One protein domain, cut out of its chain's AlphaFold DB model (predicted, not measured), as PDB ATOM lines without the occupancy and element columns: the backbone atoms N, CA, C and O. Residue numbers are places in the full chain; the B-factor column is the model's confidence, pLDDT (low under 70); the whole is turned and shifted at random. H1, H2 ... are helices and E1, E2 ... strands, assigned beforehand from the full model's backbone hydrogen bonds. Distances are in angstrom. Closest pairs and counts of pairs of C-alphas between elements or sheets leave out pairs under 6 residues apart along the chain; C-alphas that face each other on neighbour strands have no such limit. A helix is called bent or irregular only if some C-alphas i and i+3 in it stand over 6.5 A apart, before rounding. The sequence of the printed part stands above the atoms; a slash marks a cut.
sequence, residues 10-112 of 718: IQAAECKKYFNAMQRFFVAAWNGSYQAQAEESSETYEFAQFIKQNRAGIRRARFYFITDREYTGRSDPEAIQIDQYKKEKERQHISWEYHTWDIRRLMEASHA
ATOM      1  N   ILE A  10     221.672 254.164 346.945       86.75
ATOM      2  CA  ILE A  10     223.052 253.875 346.550       86.75
ATOM      3  C   ILE A  10     223.980 255.054 346.856       86.75
ATOM      4  O   ILE A  10     223.650 256.224 346.656       86.75
ATOM      5  N   GLN A  11     225.169 254.734 347.367       86.12
ATOM      6  CA  GLN A  11     226.177 255.713 347.776       86.12
ATOM      7  C   GLN A  11     227.267 255.883 346.712       86.12
ATOM      8  O   GLN A  11     227.592 254.959 345.966       86.12
ATOM      9  N   ALA A  12     227.929 257.044 346.709       78.94
ATOM     10  CA  ALA A  12     229.006 257.374 345.765       78.94
ATOM     11  C   ALA A  12     230.130 256.321 345.703       78.94
ATOM     12  O   ALA A  12     230.645 256.006 344.629       78.94
ATOM     13  N   ALA A  13     230.500 255.750 346.854       81.00
ATOM     14  CA  ALA A  13     231.536 254.723 346.944       81.00
ATOM     15  C   ALA A  13     231.146 253.421 346.225       81.00
ATOM     16  O   ALA A  13     232.014 252.721 345.707       81.00
ATOM     17  N   GLU A  14     229.853 253.105 346.180       85.62
ATOM     18  CA  GLU A  14     229.332 251.914 345.518       85.62
ATOM     19  C   GLU A  14     229.243 252.126 344.002       85.62
ATOM     20  O   GLU A  14     229.779 251.306 343.258       85.62
ATOM     21  N   CYS A  15     228.736 253.278 343.539       83.00
ATOM     22  CA  CYS A  15     228.778 253.661 342.117       83.00
ATOM     23  C   CYS A  15     230.209 253.609 341.557       83.00
ATOM     24  O   CYS A  15     230.455 253.100 340.461       83.00
ATOM     25  N   LYS A  16     231.192 254.066 342.345       83.94
ATOM     26  CA  LYS A  16     232.610 254.046 341.962       83.94
ATOM     27  C   LYS A  16     233.144 252.632 341.700       83.94
ATOM     28  O   LYS A  16     234.004 252.470 340.838       83.94
ATOM     29  N   LYS A  17     232.637 251.597 342.384       88.75
ATOM     30  CA  LYS A  17     233.046 250.203 342.123       88.75
ATOM     31  C   LYS A  17     232.666 249.767 340.707       88.75
ATOM     32  O   LYS A  17     233.490 249.144 340.033       88.75
ATOM     33  N   TYR A  18     231.470 250.135 340.247       90.00
ATOM     34  CA  TYR A  18     230.996 249.832 338.896       90.00
ATOM     35  C   TYR A  18     231.779 250.601 337.837       90.00
ATOM     36  O   TYR A  18     232.272 249.992 336.888       90.00
ATOM     37  N   PHE A  19     232.008 251.901 338.041       86.50
ATOM     38  CA  PHE A  19     232.855 252.678 337.133       86.50
ATOM     39  C   PHE A  19     234.270 252.098 337.034       86.50
ATOM     40  O   PHE A  19     234.761 251.880 335.929       86.50
ATOM     41  N   ASN A  20     234.891 251.719 338.154       87.38
ATOM     42  CA  ASN A  20     236.206 251.069 338.149       87.38
ATOM     43  C   ASN A  20     236.206 249.715 337.412       87.38
ATOM     44  O   ASN A  20     237.222 249.307 336.846       87.38
ATOM     45  N   ALA A  21     235.098 248.969 337.425       89.81
ATOM     46  CA  ALA A  21     234.969 247.743 336.639       89.81
ATOM     47  C   ALA A  21     234.887 248.046 335.132       89.81
ATOM     48  O   ALA A  21     235.639 247.454 334.356       89.81
ATOM     49  N   MET A  22     234.063 249.021 334.734       91.19
ATOM     50  CA  MET A  22     233.928 249.453 333.335       91.19
ATOM     51  C   MET A  22     235.246 249.997 332.768       91.19
ATOM     52  O   MET A  22     235.623 249.671 331.643       91.19
ATOM     53  N   GLN A  23     235.989 250.769 333.563       87.94
ATOM     54  CA  GLN A  23     237.324 251.254 333.209       87.94
ATOM     55  C   GLN A  23     238.300 250.109 332.947       87.94
ATOM     56  O   GLN A  23     238.993 250.107 331.931       87.94
ATOM     57  N   ARG A  24     238.360 249.121 333.854       90.00
ATOM     58  CA  ARG A  24     239.246 247.957 333.707       90.00
ATOM     59  C   ARG A  24     238.930 247.181 332.435       90.00
ATOM     60  O   ARG A  24     239.857 246.848 331.700       90.00
ATOM     61  N   PHE A  25     237.646 246.964 332.149       91.44
ATOM     62  CA  PHE A  25     237.206 246.351 330.897       91.44
ATOM     63  C   PHE A  25     237.656 247.170 329.682       91.44
ATOM     64  O   PHE A  25     238.337 246.640 328.808       91.44
ATOM     65  N   PHE A  26     237.354 248.473 329.651       90.38
ATOM     66  CA  PHE A  26     237.702 249.346 328.529       90.38
ATOM     67  C   PHE A  26     239.214 249.375 328.274       90.38
ATOM     68  O   PHE A  26     239.654 249.255 327.134       90.38
ATOM     69  N   VAL A  27     240.027 249.472 329.329       88.38
ATOM     70  CA  VAL A  27     241.492 249.453 329.231       88.38
ATOM     71  C   VAL A  27     242.000 248.098 328.729       88.38
ATOM     72  O   VAL A  27     242.900 248.059 327.889       88.38
ATOM     73  N   ALA A  28     241.433 246.985 329.199       88.81
ATOM     74  CA  ALA A  28     241.806 245.652 328.731       88.81
ATOM     75  C   ALA A  28     241.427 245.434 327.254       88.81
ATOM     76  O   ALA A  28     242.233 244.907 326.486       88.81
ATOM     77  N   ALA A  29     240.248 245.901 326.833       90.00
ATOM     78  CA  ALA A  29     239.796 245.878 325.444       90.00
ATOM     79  C   ALA A  29     240.683 246.746 324.538       90.00
ATOM     80  O   ALA A  29     241.170 246.284 323.506       90.00
ATOM     81  N   TRP A  30     240.975 247.977 324.966       86.31
ATOM     82  CA  TRP A  30     241.847 248.924 324.266       86.31
ATOM     83  C   TRP A  30     243.255 248.376 324.023       86.31
ATOM     84  O   TRP A  30     243.827 248.498 322.933       86.31
ATOM     85  N   ASN A  31     243.822 247.754 325.059       83.75
ATOM     86  CA  ASN A  31     245.147 247.147 325.014       83.75
ATOM     87  C   ASN A  31     245.153 245.795 324.290       83.75
ATOM     88  O   ASN A  31     246.226 245.285 323.971       83.75
ATOM     89  N   GLY A  32     243.979 245.231 324.006       82.81
ATOM     90  CA  GLY A  32     243.833 243.940 323.353       82.81
ATOM     91  C   GLY A  32     244.102 242.735 324.255       82.81
ATOM     92  O   GLY A  32     244.314 241.649 323.725       82.81
ATOM     93  N   SER A  33     244.154 242.928 325.578       85.31
ATOM     94  CA  SER A  33     244.413 241.870 326.562       85.31
ATOM     95  C   SER A  33     243.139 241.168 327.032       85.31
ATOM     96  O   SER A  33     243.231 240.073 327.575       85.31
ATOM     97  N   TYR A  34     241.965 241.778 326.832       86.12
ATOM     98  CA  TYR A  34     240.679 241.165 327.184       86.12
ATOM     99  C   TYR A  34     240.367 239.952 326.296       86.12
ATOM    100  O   TYR A  34     239.970 238.904 326.791       86.12
ATOM    101  N   GLN A  35     240.632 240.066 324.992       78.25
ATOM    102  CA  GLN A  35     240.350 239.029 323.997       78.25
ATOM    103  C   GLN A  35     241.106 237.721 324.261       78.25
ATOM    104  O   GLN A  35     240.611 236.657 323.930       78.25
ATOM    105  N   ALA A  36     242.283 237.778 324.891       74.62
ATOM    106  CA  ALA A  36     243.071 236.583 325.201       74.62
ATOM    107  C   ALA A  36     242.452 235.703 326.306       74.62
ATOM    108  O   ALA A  36     242.914 234.588 326.522       74.62
ATOM    109  N   GLN A  37     241.466 236.223 327.042       76.44
ATOM    110  CA  GLN A  37     240.861 235.571 328.208       76.44
ATOM    111  C   GLN A  37     239.338 235.419 328.080       76.44
ATOM    112  O   GLN A  37     238.710 234.882 328.989       76.44
ATOM    113  N   ALA A  38     238.745 235.915 326.992       77.00
ATOM    114  CA  ALA A  38     237.305 235.923 326.764       77.00
ATOM    115  C   ALA A  38     236.923 234.919 325.671       77.00
ATOM    116  O   ALA A  38     237.676 234.702 324.726       77.00
ATOM    117  N   GLU A  39     235.745 234.313 325.805       77.56
ATOM    118  CA  GLU A  39     235.211 233.372 324.822       77.56
ATOM    119  C   GLU A  39     234.822 234.114 323.534       77.56
ATOM    120  O   GLU A  39     234.098 235.110 323.591       77.56
ATOM    121  N   GLU A  40     235.291 233.646 322.374       74.81
ATOM    122  CA  GLU A  40     235.103 234.342 321.087       74.81
ATOM    123  C   GLU A  40     233.632 234.454 320.654       74.81
ATOM    124  O   GLU A  40     233.282 235.332 319.870       74.81
ATOM    125  N   SER A  41     232.769 233.589 321.187       72.75
ATOM    126  CA  SER A  41     231.319 233.585 320.971       72.75
ATOM    127  C   SER A  41     230.573 234.653 321.787       72.75
ATOM    128  O   SER A  41     229.377 234.853 321.579       72.75
ATOM    129  N   SER A  42     231.240 235.322 322.736       77.44
ATOM    130  CA  SER A  42     230.593 236.256 323.662       77.44
ATOM    131  C   SER A  42     230.448 237.668 323.089       77.44
ATOM    132  O   SER A  42     231.361 238.213 322.465       77.44
ATOM    133  N   GLU A  43     229.330 238.329 323.400       78.75
ATOM    134  CA  GLU A  43     229.077 239.730 323.018       78.75
ATOM    135  C   GLU A  43     230.163 240.687 323.548       78.75
ATOM    136  O   GLU A  43     230.505 241.697 322.926       78.75
ATOM    137  N   THR A  44     230.767 240.364 324.698       82.44
ATOM    138  CA  THR A  44     231.848 241.165 325.286       82.44
ATOM    139  C   THR A  44     233.160 241.041 324.513       82.44
ATOM    140  O   THR A  44     233.931 242.005 324.483       82.44
ATOM    141  N   TYR A  45     233.420 239.898 323.867       83.06
ATOM    142  CA  TYR A  45     234.575 239.707 322.991       83.06
ATOM    143  C   TYR A  45     234.465 240.580 321.735       83.06
ATOM    144  O   TYR A  45     235.400 241.327 321.425       83.06
ATOM    145  N   GLU A  46     233.304 240.561 321.074       80.25
ATOM    146  CA  GLU A  46     233.027 241.375 319.884       80.25
ATOM    147  C   GLU A  46     233.151 242.876 320.194       80.25
ATOM    148  O   GLU A  46     233.875 243.613 319.514       80.25
ATOM    149  N   PHE A  47     232.542 243.336 321.291       87.62
ATOM    150  CA  PHE A  47     232.635 244.739 321.691       87.62
ATOM    151  C   PHE A  47     234.072 245.158 322.046       87.62
ATOM    152  O   PHE A  47     234.532 246.244 321.670       87.62
ATOM    153  N   ALA A  48     234.834 244.289 322.716       87.88
ATOM    154  CA  ALA A  48     236.241 244.552 322.994       87.88
ATOM    155  C   ALA A  48     237.077 244.642 321.704       87.88
ATOM    156  O   ALA A  48     237.986 245.476 321.605       87.88
ATOM    157  N   GLN A  49     236.784 243.801 320.707       84.94
ATOM    158  CA  GLN A  49     237.420 243.839 319.389       84.94
ATOM    159  C   GLN A  49     237.111 245.146 318.652       84.94
ATOM    160  O   GLN A  49     238.037 245.775 318.132       84.94
ATOM    161  N   PHE A  50     235.859 245.609 318.691       87.25
ATOM    162  CA  PHE A  50     235.450 246.893 318.123       87.25
ATOM    163  C   PHE A  50     236.242 248.070 318.720       87.25
ATOM    164  O   PHE A  50     236.777 248.902 317.979       87.25
ATOM    165  N   ILE A  51     236.392 248.115 320.051       89.81
ATOM    166  CA  ILE A  51     237.190 249.150 320.734       89.81
ATOM    167  C   ILE A  51     238.651 249.094 320.272       89.81
ATOM    168  O   ILE A  51     239.236 250.125 319.935       89.81
ATOM    169  N   LYS A  52     239.244 247.894 320.215       87.69
ATOM    170  CA  LYS A  52     240.637 247.696 319.789       87.69
ATOM    171  C   LYS A  52     240.872 248.159 318.350       87.69
ATOM    172  O   LYS A  52     241.875 248.821 318.090       87.69
ATOM    173  N   GLN A  53     239.970 247.826 317.427       88.06
ATOM    174  CA  GLN A  53     240.071 248.208 316.014       88.06
ATOM    175  C   GLN A  53     239.986 249.729 315.825       88.06
ATOM    176  O   GLN A  53     240.734 250.297 315.033       88.06
ATOM    177  N   ASN A  54     239.139 250.403 316.606       86.69
ATOM    178  CA  ASN A  54     238.887 251.842 316.480       86.69
ATOM    179  C   ASN A  54     239.742 252.717 317.412       86.69
ATOM    180  O   ASN A  54     239.602 253.943 317.420       86.69
ATOM    181  N   ARG A  55     240.667 252.119 318.174       85.50
ATOM    182  CA  ARG A  55     241.444 252.801 319.221       85.50
ATOM    183  C   ARG A  55     242.158 254.073 318.754       85.50
ATOM    184  O   ARG A  55     242.188 255.063 319.469       85.50
ATOM    185  N   ALA A  56     242.660 254.116 317.519       79.00
ATOM    186  CA  ALA A  56     243.369 255.294 317.014       79.00
ATOM    187  C   ALA A  56     242.483 256.558 316.913       79.00
ATOM    188  O   ALA A  56     243.009 257.674 316.944       79.00
ATOM    189  N   GLY A  57     241.160 256.393 316.786       77.62
ATOM    190  CA  GLY A  57     240.189 257.482 316.637       77.62
ATOM    191  C   GLY A  57     239.459 257.870 317.925       77.62
ATOM    192  O   GLY A  57     238.850 258.940 317.987       77.62
ATOM    193  N   ILE A  58     239.519 257.045 318.969       81.62
ATOM    194  CA  ILE A  58     238.756 257.282 320.194       81.62
ATOM    195  C   ILE A  58     239.493 258.305 321.068       81.62
ATOM    196  O   ILE A  58     240.596 258.077 321.559       81.62
ATOM    197  N   ARG A  59     238.863 259.464 321.271       76.88
ATOM    198  CA  ARG A  59     239.393 260.564 322.100       76.88
ATOM    199  C   ARG A  59     238.728 260.673 323.470       76.88
ATOM    200  O   ARG A  59     239.245 261.355 324.349       76.88
ATOM    201  N   ARG A  60     237.580 260.018 323.641       78.19
ATOM    202  CA  ARG A  60     236.739 260.109 324.834       78.19
ATOM    203  C   ARG A  60     235.959 258.816 325.051       78.19
ATOM    204  O   ARG A  60     235.405 258.287 324.091       78.19
ATOM    205  N   ALA A  61     235.864 258.380 326.302       80.69
ATOM    206  CA  ALA A  61     235.009 257.291 326.756       80.69
ATOM    207  C   ALA A  61     233.992 257.823 327.775       80.69
ATOM    208  O   ALA A  61     234.348 258.590 328.669       80.69
ATOM    209  N   ARG A  62     232.726 257.429 327.625       82.06
ATOM    210  CA  ARG A  62     231.642 257.789 328.544       82.06
ATOM    211  C   ARG A  62     231.132 256.536 329.230       82.06
ATOM    212  O   ARG A  62     230.758 255.585 328.548       82.06
ATOM    213  N   PHE A  63     231.105 256.548 330.551       83.69
ATOM    214  CA  PHE A  63     230.638 255.440 331.367       83.69
ATOM    215  C   PHE A  63     229.293 255.803 331.981       83.69
ATOM    216  O   PHE A  63     229.184 256.795 332.698       83.69
ATOM    217  N   TYR A  64     228.277 254.994 331.696       84.06
ATOM    218  CA  TYR A  64     226.929 255.172 332.222       84.06
ATOM    219  C   TYR A  64     226.644 254.064 333.230       84.06
ATOM    220  O   TYR A  64     226.728 252.887 332.893       84.06
ATOM    221  N   PHE A  65     226.317 254.445 334.460       86.38
ATOM    222  CA  PHE A  65     225.824 253.532 335.480       86.38
ATOM    223  C   PHE A  65     224.351 253.844 335.729       86.38
ATOM    224  O   PHE A  65     224.026 254.948 336.163       86.38
ATOM    225  N   ILE A  66     223.486 252.886 335.405       89.00
ATOM    226  CA  ILE A  66     222.031 253.017 335.488       89.00
ATOM    227  C   ILE A  66     221.537 252.124 336.618       89.00
ATOM    228  O   ILE A  66     221.936 250.964 336.707       89.00
ATOM    229  N   THR A  67     220.687 252.664 337.482       87.19
ATOM    230  CA  THR A  67     220.144 251.949 338.632       87.19
ATOM    231  C   THR A  67     218.742 252.446 338.965       87.19
ATOM    232  O   THR A  67     218.435 253.624 338.828       87.19
ATOM    233  N   ASP A  68     217.903 251.528 339.427       87.12
ATOM    234  CA  ASP A  68     216.581 251.773 340.005       87.12
ATOM    235  C   ASP A  68     216.641 252.183 341.489       87.12
ATOM    236  O   ASP A  68     215.615 252.414 342.128       87.12
ATOM    237  N   ARG A  69     217.852 252.297 342.041       89.69
ATOM    238  CA  ARG A  69     218.108 252.840 343.372       89.69
ATOM    239  C   ARG A  69     218.189 254.357 343.337       89.69
ATOM    240  O   ARG A  69     218.557 254.950 342.327       89.69
ATOM    241  N   GLU A  70     217.900 254.987 344.463       84.25
ATOM    242  CA  GLU A  70     218.020 256.428 344.656       84.25
ATOM    243  C   GLU A  70     219.431 256.802 345.118       84.25
ATOM    244  O   GLU A  70     219.949 256.275 346.110       84.25
ATOM    245  N   TYR A  71     220.087 257.721 344.412       81.44
ATOM    246  CA  TYR A  71     221.425 258.143 344.792       81.44
ATOM    247  C   TYR A  71     221.369 259.133 345.965       81.44
ATOM    248  O   TYR A  71     220.757 260.195 345.882       81.44
ATOM    249  N   THR A  72     222.069 258.817 347.058       78.44
ATOM    250  CA  THR A  72     222.085 259.638 348.289       78.44
ATOM    251  C   THR A  72     223.493 260.069 348.715       78.44
ATOM    252  O   THR A  72     223.718 260.500 349.847       78.44
ATOM    253  N   GLY A  73     224.469 259.965 347.808       69.75
ATOM    254  CA  GLY A  73     225.841 260.395 348.066       69.75
ATOM    255  C   GLY A  73     225.975 261.914 348.234       69.75
ATOM    256  O   GLY A  73     225.263 262.693 347.613       69.75
ATOM    257  N   ARG A  74     226.950 262.352 349.046       55.81
ATOM    258  CA  ARG A  74     227.235 263.784 349.291       55.81
ATOM    259  C   ARG A  74     227.779 264.540 348.070       55.81
ATOM    260  O   ARG A  74     227.755 265.766 348.064       55.81
ATOM    261  N   SER A  75     228.334 263.835 347.086       59.94
ATOM    262  CA  SER A  75     228.773 264.424 345.819       59.94
ATOM    263  C   SER A  75     227.600 264.534 344.862       59.94
ATOM    264  O   SER A  75     226.877 263.555 344.697       59.94
ATOM    265  N   ASP A  76     227.472 265.690 344.219       51.50
ATOM    266  CA  ASP A  76     226.440 265.966 343.227       51.50
ATOM    267  C   ASP A  76     226.416 264.878 342.127       51.50
ATOM    268  O   ASP A  76     227.426 264.701 341.435       51.50
ATOM    269  N   PRO A  77     225.315 264.116 341.977       49.09
ATOM    270  CA  PRO A  77     225.175 263.124 340.913       49.09
ATOM    271  C   PRO A  77     225.081 263.752 339.510       49.09
ATOM    272  O   PRO A  77     225.322 263.051 338.523       49.09
ATOM    273  N   GLU A  78     224.779 265.053 339.401       45.38
ATOM    274  CA  GLU A  78     224.766 265.810 338.140       45.38
ATOM    275  C   GLU A  78     226.162 266.277 337.706       45.38
ATOM    276  O   GLU A  78     226.386 266.586 336.529       45.38
ATOM    277  N   ALA A  79     227.130 266.308 338.626       44.91
ATOM    278  CA  ALA A  79     228.486 266.729 338.319       44.91
ATOM    279  C   ALA A  79     229.179 265.694 337.418       44.91
ATOM    280  O   ALA A  79     229.551 264.603 337.854       44.91
ATOM    281  N   ILE A  80     229.409 266.062 336.152       50.97
ATOM    282  CA  ILE A  80     230.228 265.270 335.227       50.97
ATOM    283  C   ILE A  80     231.648 265.212 335.791       50.97
ATOM    284  O   ILE A  80     232.399 266.189 335.735       50.97
ATOM    285  N   GLN A  81     232.026 264.053 336.323       55.09
ATOM    286  CA  GLN A  81     233.411 263.793 336.684       55.09
ATOM    287  C   GLN A  81     234.193 263.526 335.399       55.09
ATOM    288  O   GLN A  81     233.847 262.634 334.623       55.09
ATOM    289  N   ILE A  82     235.222 264.340 335.162       50.56
ATOM    290  CA  ILE A  82     236.129 264.195 334.027       50.56
ATOM    291  C   ILE A  82     237.467 263.719 334.572       50.56
ATOM    292  O   ILE A  82     238.114 264.440 335.329       50.56
ATOM    293  N   ASP A  83     237.877 262.522 334.172       57.16
ATOM    294  CA  ASP A  83     239.195 261.970 334.485       57.16
ATOM    295  C   ASP A  83     239.999 261.766 333.190       57.16
ATOM    296  O   ASP A  83     239.445 261.791 332.086       57.16
ATOM    297  N   GLN A  84     241.317 261.609 333.288       52.62
ATOM    298  CA  GLN A  84     242.185 261.407 332.129       52.62
ATOM    299  C   GLN A  84     243.011 260.141 332.295       52.62
ATOM    300  O   GLN A  84     243.857 260.042 333.180       52.62
ATOM    301  N   TYR A  85     242.831 259.194 331.376       57.00
ATOM    302  CA  TYR A  85     243.708 258.035 331.309       57.00
ATOM    303  C   TYR A  85     244.951 258.347 330.471       57.00
ATOM    304  O   TYR A  85     244.853 258.813 329.330       57.00
ATOM    305  N   LYS A  86     246.130 258.056 331.031       53.62
ATOM    306  CA  LYS A  86     247.428 258.183 330.363       53.62
ATOM    307  C   LYS A  86     248.192 256.870 330.489       53.62
ATOM    308  O   LYS A  86     248.465 256.414 331.595       53.62
ATOM    309  N   LYS A  87     248.583 256.285 329.357       51.09
ATOM    310  CA  LYS A  87     249.540 255.173 329.326       51.09
ATOM    311  C   LYS A  87     250.935 255.746 329.088       51.09
ATOM    312  O   LYS A  87     251.122 256.525 328.160       51.09
ATOM    313  N   GLU A  88     251.917 255.361 329.900       47.25
ATOM    314  CA  GLU A  88     253.259 255.978 329.927       47.25
ATOM    315  C   GLU A  88     254.032 255.943 328.591       47.25
ATOM    316  O   GLU A  88     254.970 256.715 328.418       47.25
ATOM    317  N   LYS A  89     253.637 255.093 327.629       44.44
ATOM    318  CA  LYS A  89     254.345 254.903 326.348       44.44
ATOM    319  C   LYS A  89     253.593 255.365 325.089       44.44
ATOM    320  O   LYS A  89     254.160 255.275 324.005       44.44
ATOM    321  N   GLU A  90     252.368 255.892 325.184       50.69
ATOM    322  CA  GLU A  90     251.595 256.355 324.012       50.69
ATOM    323  C   GLU A  90     251.212 257.843 324.127       50.69
ATOM    324  O   GLU A  90     250.802 258.318 325.182       50.69
ATOM    325  N   ARG A  91     251.320 258.599 323.020       47.47
ATOM    326  CA  ARG A  91     250.974 260.040 322.938       47.47
ATOM    327  C   ARG A  91     249.458 260.320 322.880       47.47
ATOM    328  O   ARG A  91     249.059 261.449 322.603       47.47
ATOM    329  N   GLN A  92     248.605 259.311 323.059       54.75
ATOM    330  CA  GLN A  92     247.151 259.458 322.958       54.75
ATOM    331  C   GLN A  92     246.512 259.586 324.344       54.75
ATOM    332  O   GLN A  92     246.729 258.759 325.224       54.75
ATOM    333  N   HIS A  93     245.715 260.642 324.514       63.53
ATOM    334  CA  HIS A  93     244.944 260.926 325.721       63.53
ATOM    335  C   HIS A  93     243.476 260.574 325.481       63.53
ATOM    336  O   HIS A  93     242.912 260.997 324.467       63.53
ATOM    337  N   ILE A  94     242.866 259.836 326.412       72.38
ATOM    338  CA  ILE A  94     241.427 259.546 326.407       72.38
ATOM    339  C   ILE A  94     240.812 260.242 327.618       72.38
ATOM    340  O   ILE A  94     241.215 259.975 328.752       72.38
ATOM    341  N   SER A  95     239.842 261.127 327.385       71.00
ATOM    342  CA  SER A  95     239.038 261.693 328.472       71.00
ATOM    343  C   SER A  95     237.949 260.712 328.904       71.00
ATOM    344  O   SER A  95     237.299 260.083 328.068       71.00
ATOM    345  N   TRP A  96     237.763 260.558 330.209       76.56
ATOM    346  CA  TRP A  96     236.749 259.700 330.816       76.56
ATOM    347  C   TRP A  96     235.648 260.584 331.394       76.56
ATOM    348  O   TRP A  96     235.943 261.476 332.182       76.56
ATOM    349  N   GLU A  97     234.401 260.354 330.991       70.00
ATOM    350  CA  GLU A  97     233.217 261.016 331.553       70.00
ATOM    351  C   GLU A  97     232.358 259.963 332.265       70.00
ATOM    352  O   GLU A  97     232.104 258.896 331.703       70.00
ATOM    353  N   TYR A  98     231.902 260.256 333.483       72.00
ATOM    354  CA  TYR A  98     231.020 259.362 334.243       72.00
ATOM    355  C   TYR A  98     229.632 259.962 334.380       72.00
ATOM    356  O   TYR A  98     229.473 261.144 334.687       72.00
ATOM    357  N   HIS A  99     228.630 259.115 334.187       73.06
ATOM    358  CA  HIS A  99     227.228 259.473 334.276       73.06
ATOM    359  C   HIS A  99     226.511 258.470 335.171       73.06
ATOM    360  O   HIS A  99     226.392 257.294 334.826       73.06
ATOM    361  N   THR A 100     226.006 258.943 336.305       80.62
ATOM    362  CA  THR A 100     225.108 258.167 337.166       80.62
ATOM    363  C   THR A 100     223.665 258.499 336.796       80.62
ATOM    364  O   THR A 100     223.298 259.673 336.701       80.62
ATOM    365  N   TRP A 101     222.868 257.466 336.556       77.44
ATOM    366  CA  TRP A 101     221.437 257.533 336.281       77.44
ATOM    367  C   TRP A 101     220.717 256.719 337.341       77.44
ATOM    368  O   TRP A 101     220.636 255.499 337.245       77.44
ATOM    369  N   ASP A 102     220.283 257.407 338.385       83.38
ATOM    370  CA  ASP A 102     219.504 256.828 339.468       83.38
ATOM    371  C   ASP A 102     218.004 256.885 339.139       83.38
ATOM    372  O   ASP A 102     217.600 257.430 338.103       83.38
ATOM    373  N   ILE A 103     217.168 256.339 340.022       82.06
ATOM    374  CA  ILE A 103     215.724 256.294 339.779       82.06
ATOM    375  C   ILE A 103     215.108 257.686 339.627       82.06
ATOM    376  O   ILE A 103     214.232 257.858 338.787       82.06
ATOM    377  N   ARG A 104     215.600 258.703 340.348       70.12
ATOM    378  CA  ARG A 104     215.116 260.084 340.206       70.12
ATOM    379  C   ARG A 104     215.360 260.604 338.796       70.12
ATOM    380  O   ARG A 104     214.430 261.060 338.143       70.12
ATOM    381  N   ARG A 105     216.582 260.445 338.284       68.12
ATOM    382  CA  ARG A 105     216.954 260.902 336.940       68.12
ATOM    383  C   ARG A 105     216.263 260.113 335.828       68.12
ATOM    384  O   ARG A 105     215.944 260.665 334.776       68.12
ATOM    385  N   LEU A 106     216.055 258.813 336.033       71.44
ATOM    386  CA  LEU A 106     215.291 257.981 335.102       71.44
ATOM    387  C   LEU A 106     213.829 258.416 335.055       71.44
ATOM    388  O   LEU A 106     213.282 258.533 333.960       71.44
ATOM    389  N   MET A 107     213.234 258.729 336.209       61.66
ATOM    390  CA  MET A 107     211.897 259.312 336.280       61.66
ATOM    391  C   MET A 107     211.877 260.657 335.546       61.66
ATOM    392  O   MET A 107     211.140 260.794 334.575       61.66
ATOM    393  N   GLU A 108     212.767 261.594 335.880       54.00
ATOM    394  CA  GLU A 108     212.896 262.897 335.204       54.00
ATOM    395  C   GLU A 108     213.019 262.783 333.676       54.00
ATOM    396  O   GLU A 108     212.365 263.520 332.939       54.00
ATOM    397  N   ALA A 109     213.819 261.839 333.174       54.53
ATOM    398  CA  ALA A 109     213.961 261.618 331.739       54.53
ATOM    399  C   ALA A 109     212.766 260.890 331.110       54.53
ATOM    400  O   ALA A 109     212.454 261.145 329.947       54.53
ATOM    401  N   SER A 110     212.076 260.024 331.856       54.50
ATOM    402  CA  SER A 110     210.826 259.391 331.412       54.50
ATOM    403  C   SER A 110     209.664 260.388 331.340       54.50
ATOM    404  O   SER A 110     208.763 260.232 330.521       54.50
ATOM    405  N   HIS A 111     209.734 261.474 332.115       47.56
ATOM    406  CA  HIS A 111     208.781 262.582 332.094       47.56
ATOM    407  C   HIS A 111     209.051 263.609 330.973       47.56
ATOM    408  O   HIS A 111     208.324 264.595 330.850       47.56
ATOM    409  N   ALA A 112     210.052 263.387 330.104       42.94
ATOM    410  CA  ALA A 112     210.391 264.286 328.993       42.94
ATOM    411  C   ALA A 112     209.290 264.415 327.913       42.94
ATOM    412  O   ALA A 112     209.348 265.325 327.080       42.94
TER     413      ALA A 112
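What this domain is: This is residues 10 to 112 of the 718 residues of the protein "AIPR family protein" of Bifidobacterium adolescentis (UniProt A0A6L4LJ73). What does this domain look like? The long helix H1 lies slantwise over one face of a small, strongly twisted sheet of three strands. H2 stands across the last residues of H1 near one end of the sheet, and the short H3 only grazes the sheet at the opposite end. What are its parts? The printed part has 103 residues, of the class mixed, helices and strands, with three named helices and three named strands in the order H1, H2, E1, E2, E3, H3. The sheet is mixed and runs E1, E3, E2. How large is it? It is only just loose, close to compact, with a radius of gyration of the C-alphas of 15.6 A and spans of 39 by 33 by 27 A.

Where its parts are: Where are the first helices? H1 holds residues 12 to 31, 28.2 A long, from C-alpha 12 at (229.006, 257.374, 345.765). H2 holds residues 43 to 57, 21.9 A long, and is irregular: C-alphas 53 and 56 are 7.9 A apart. Where are the strands and the last helix? E1 holds residues 60 to 66, 19.5 A, E2 residues 81 to 85, 13.0 A, and E3 residues 94 to 101, 22.4 A. H3 holds residues 103 to 110, 10.2 A, and ends at C-alpha 110, (210.826, 259.391, 331.412).

How they stand to each other: How does H1 stand to the sheet? H1 is on one face of the sheet at a height of 8.7 A, over E1 and E3, which gives two layers, a helix on one face of a sheet. The closest C-alphas of H1 and E1 are those of Phe 19 and Phe 63, 6.8 A apart, and on the local plane H1 and E3 stand at 38 degrees. How do the strands pair? E1 and E3 are parallel, with N 63 and O 97 2.8 A apart, within hydrogen-bond range. E2 and E3 form an antiparallel hairpin, with N 96 and O 83 2.8 A apart. Where are H2 and H3? H1 touches H2 with residues 26 to 31 alone, only just about perpendicular at 72 degrees; the closest C-alphas are those of Ala 29 and Ala 48, 4.5 A apart. H2 is not on the sheet and is apart from H3. Are the helix backbones complete? Every O i to N i+4 pair is within hydrogen-bond range in H3, against 14 of 16 in H1 and 9 of 11 in H2.

The domain as a whole: How far does it reach? The two C-alphas farthest apart are those of Lys 89 and His 111, 46.6 A. Is it unbroken? The printed part has no cut, and the links from H1 to H2 and from E1 to E2 are long. Where is confidence low? The mean pLDDT of the printed part is 74.7, and residues 73 to 93, 105 and 107 to 112 are under 70.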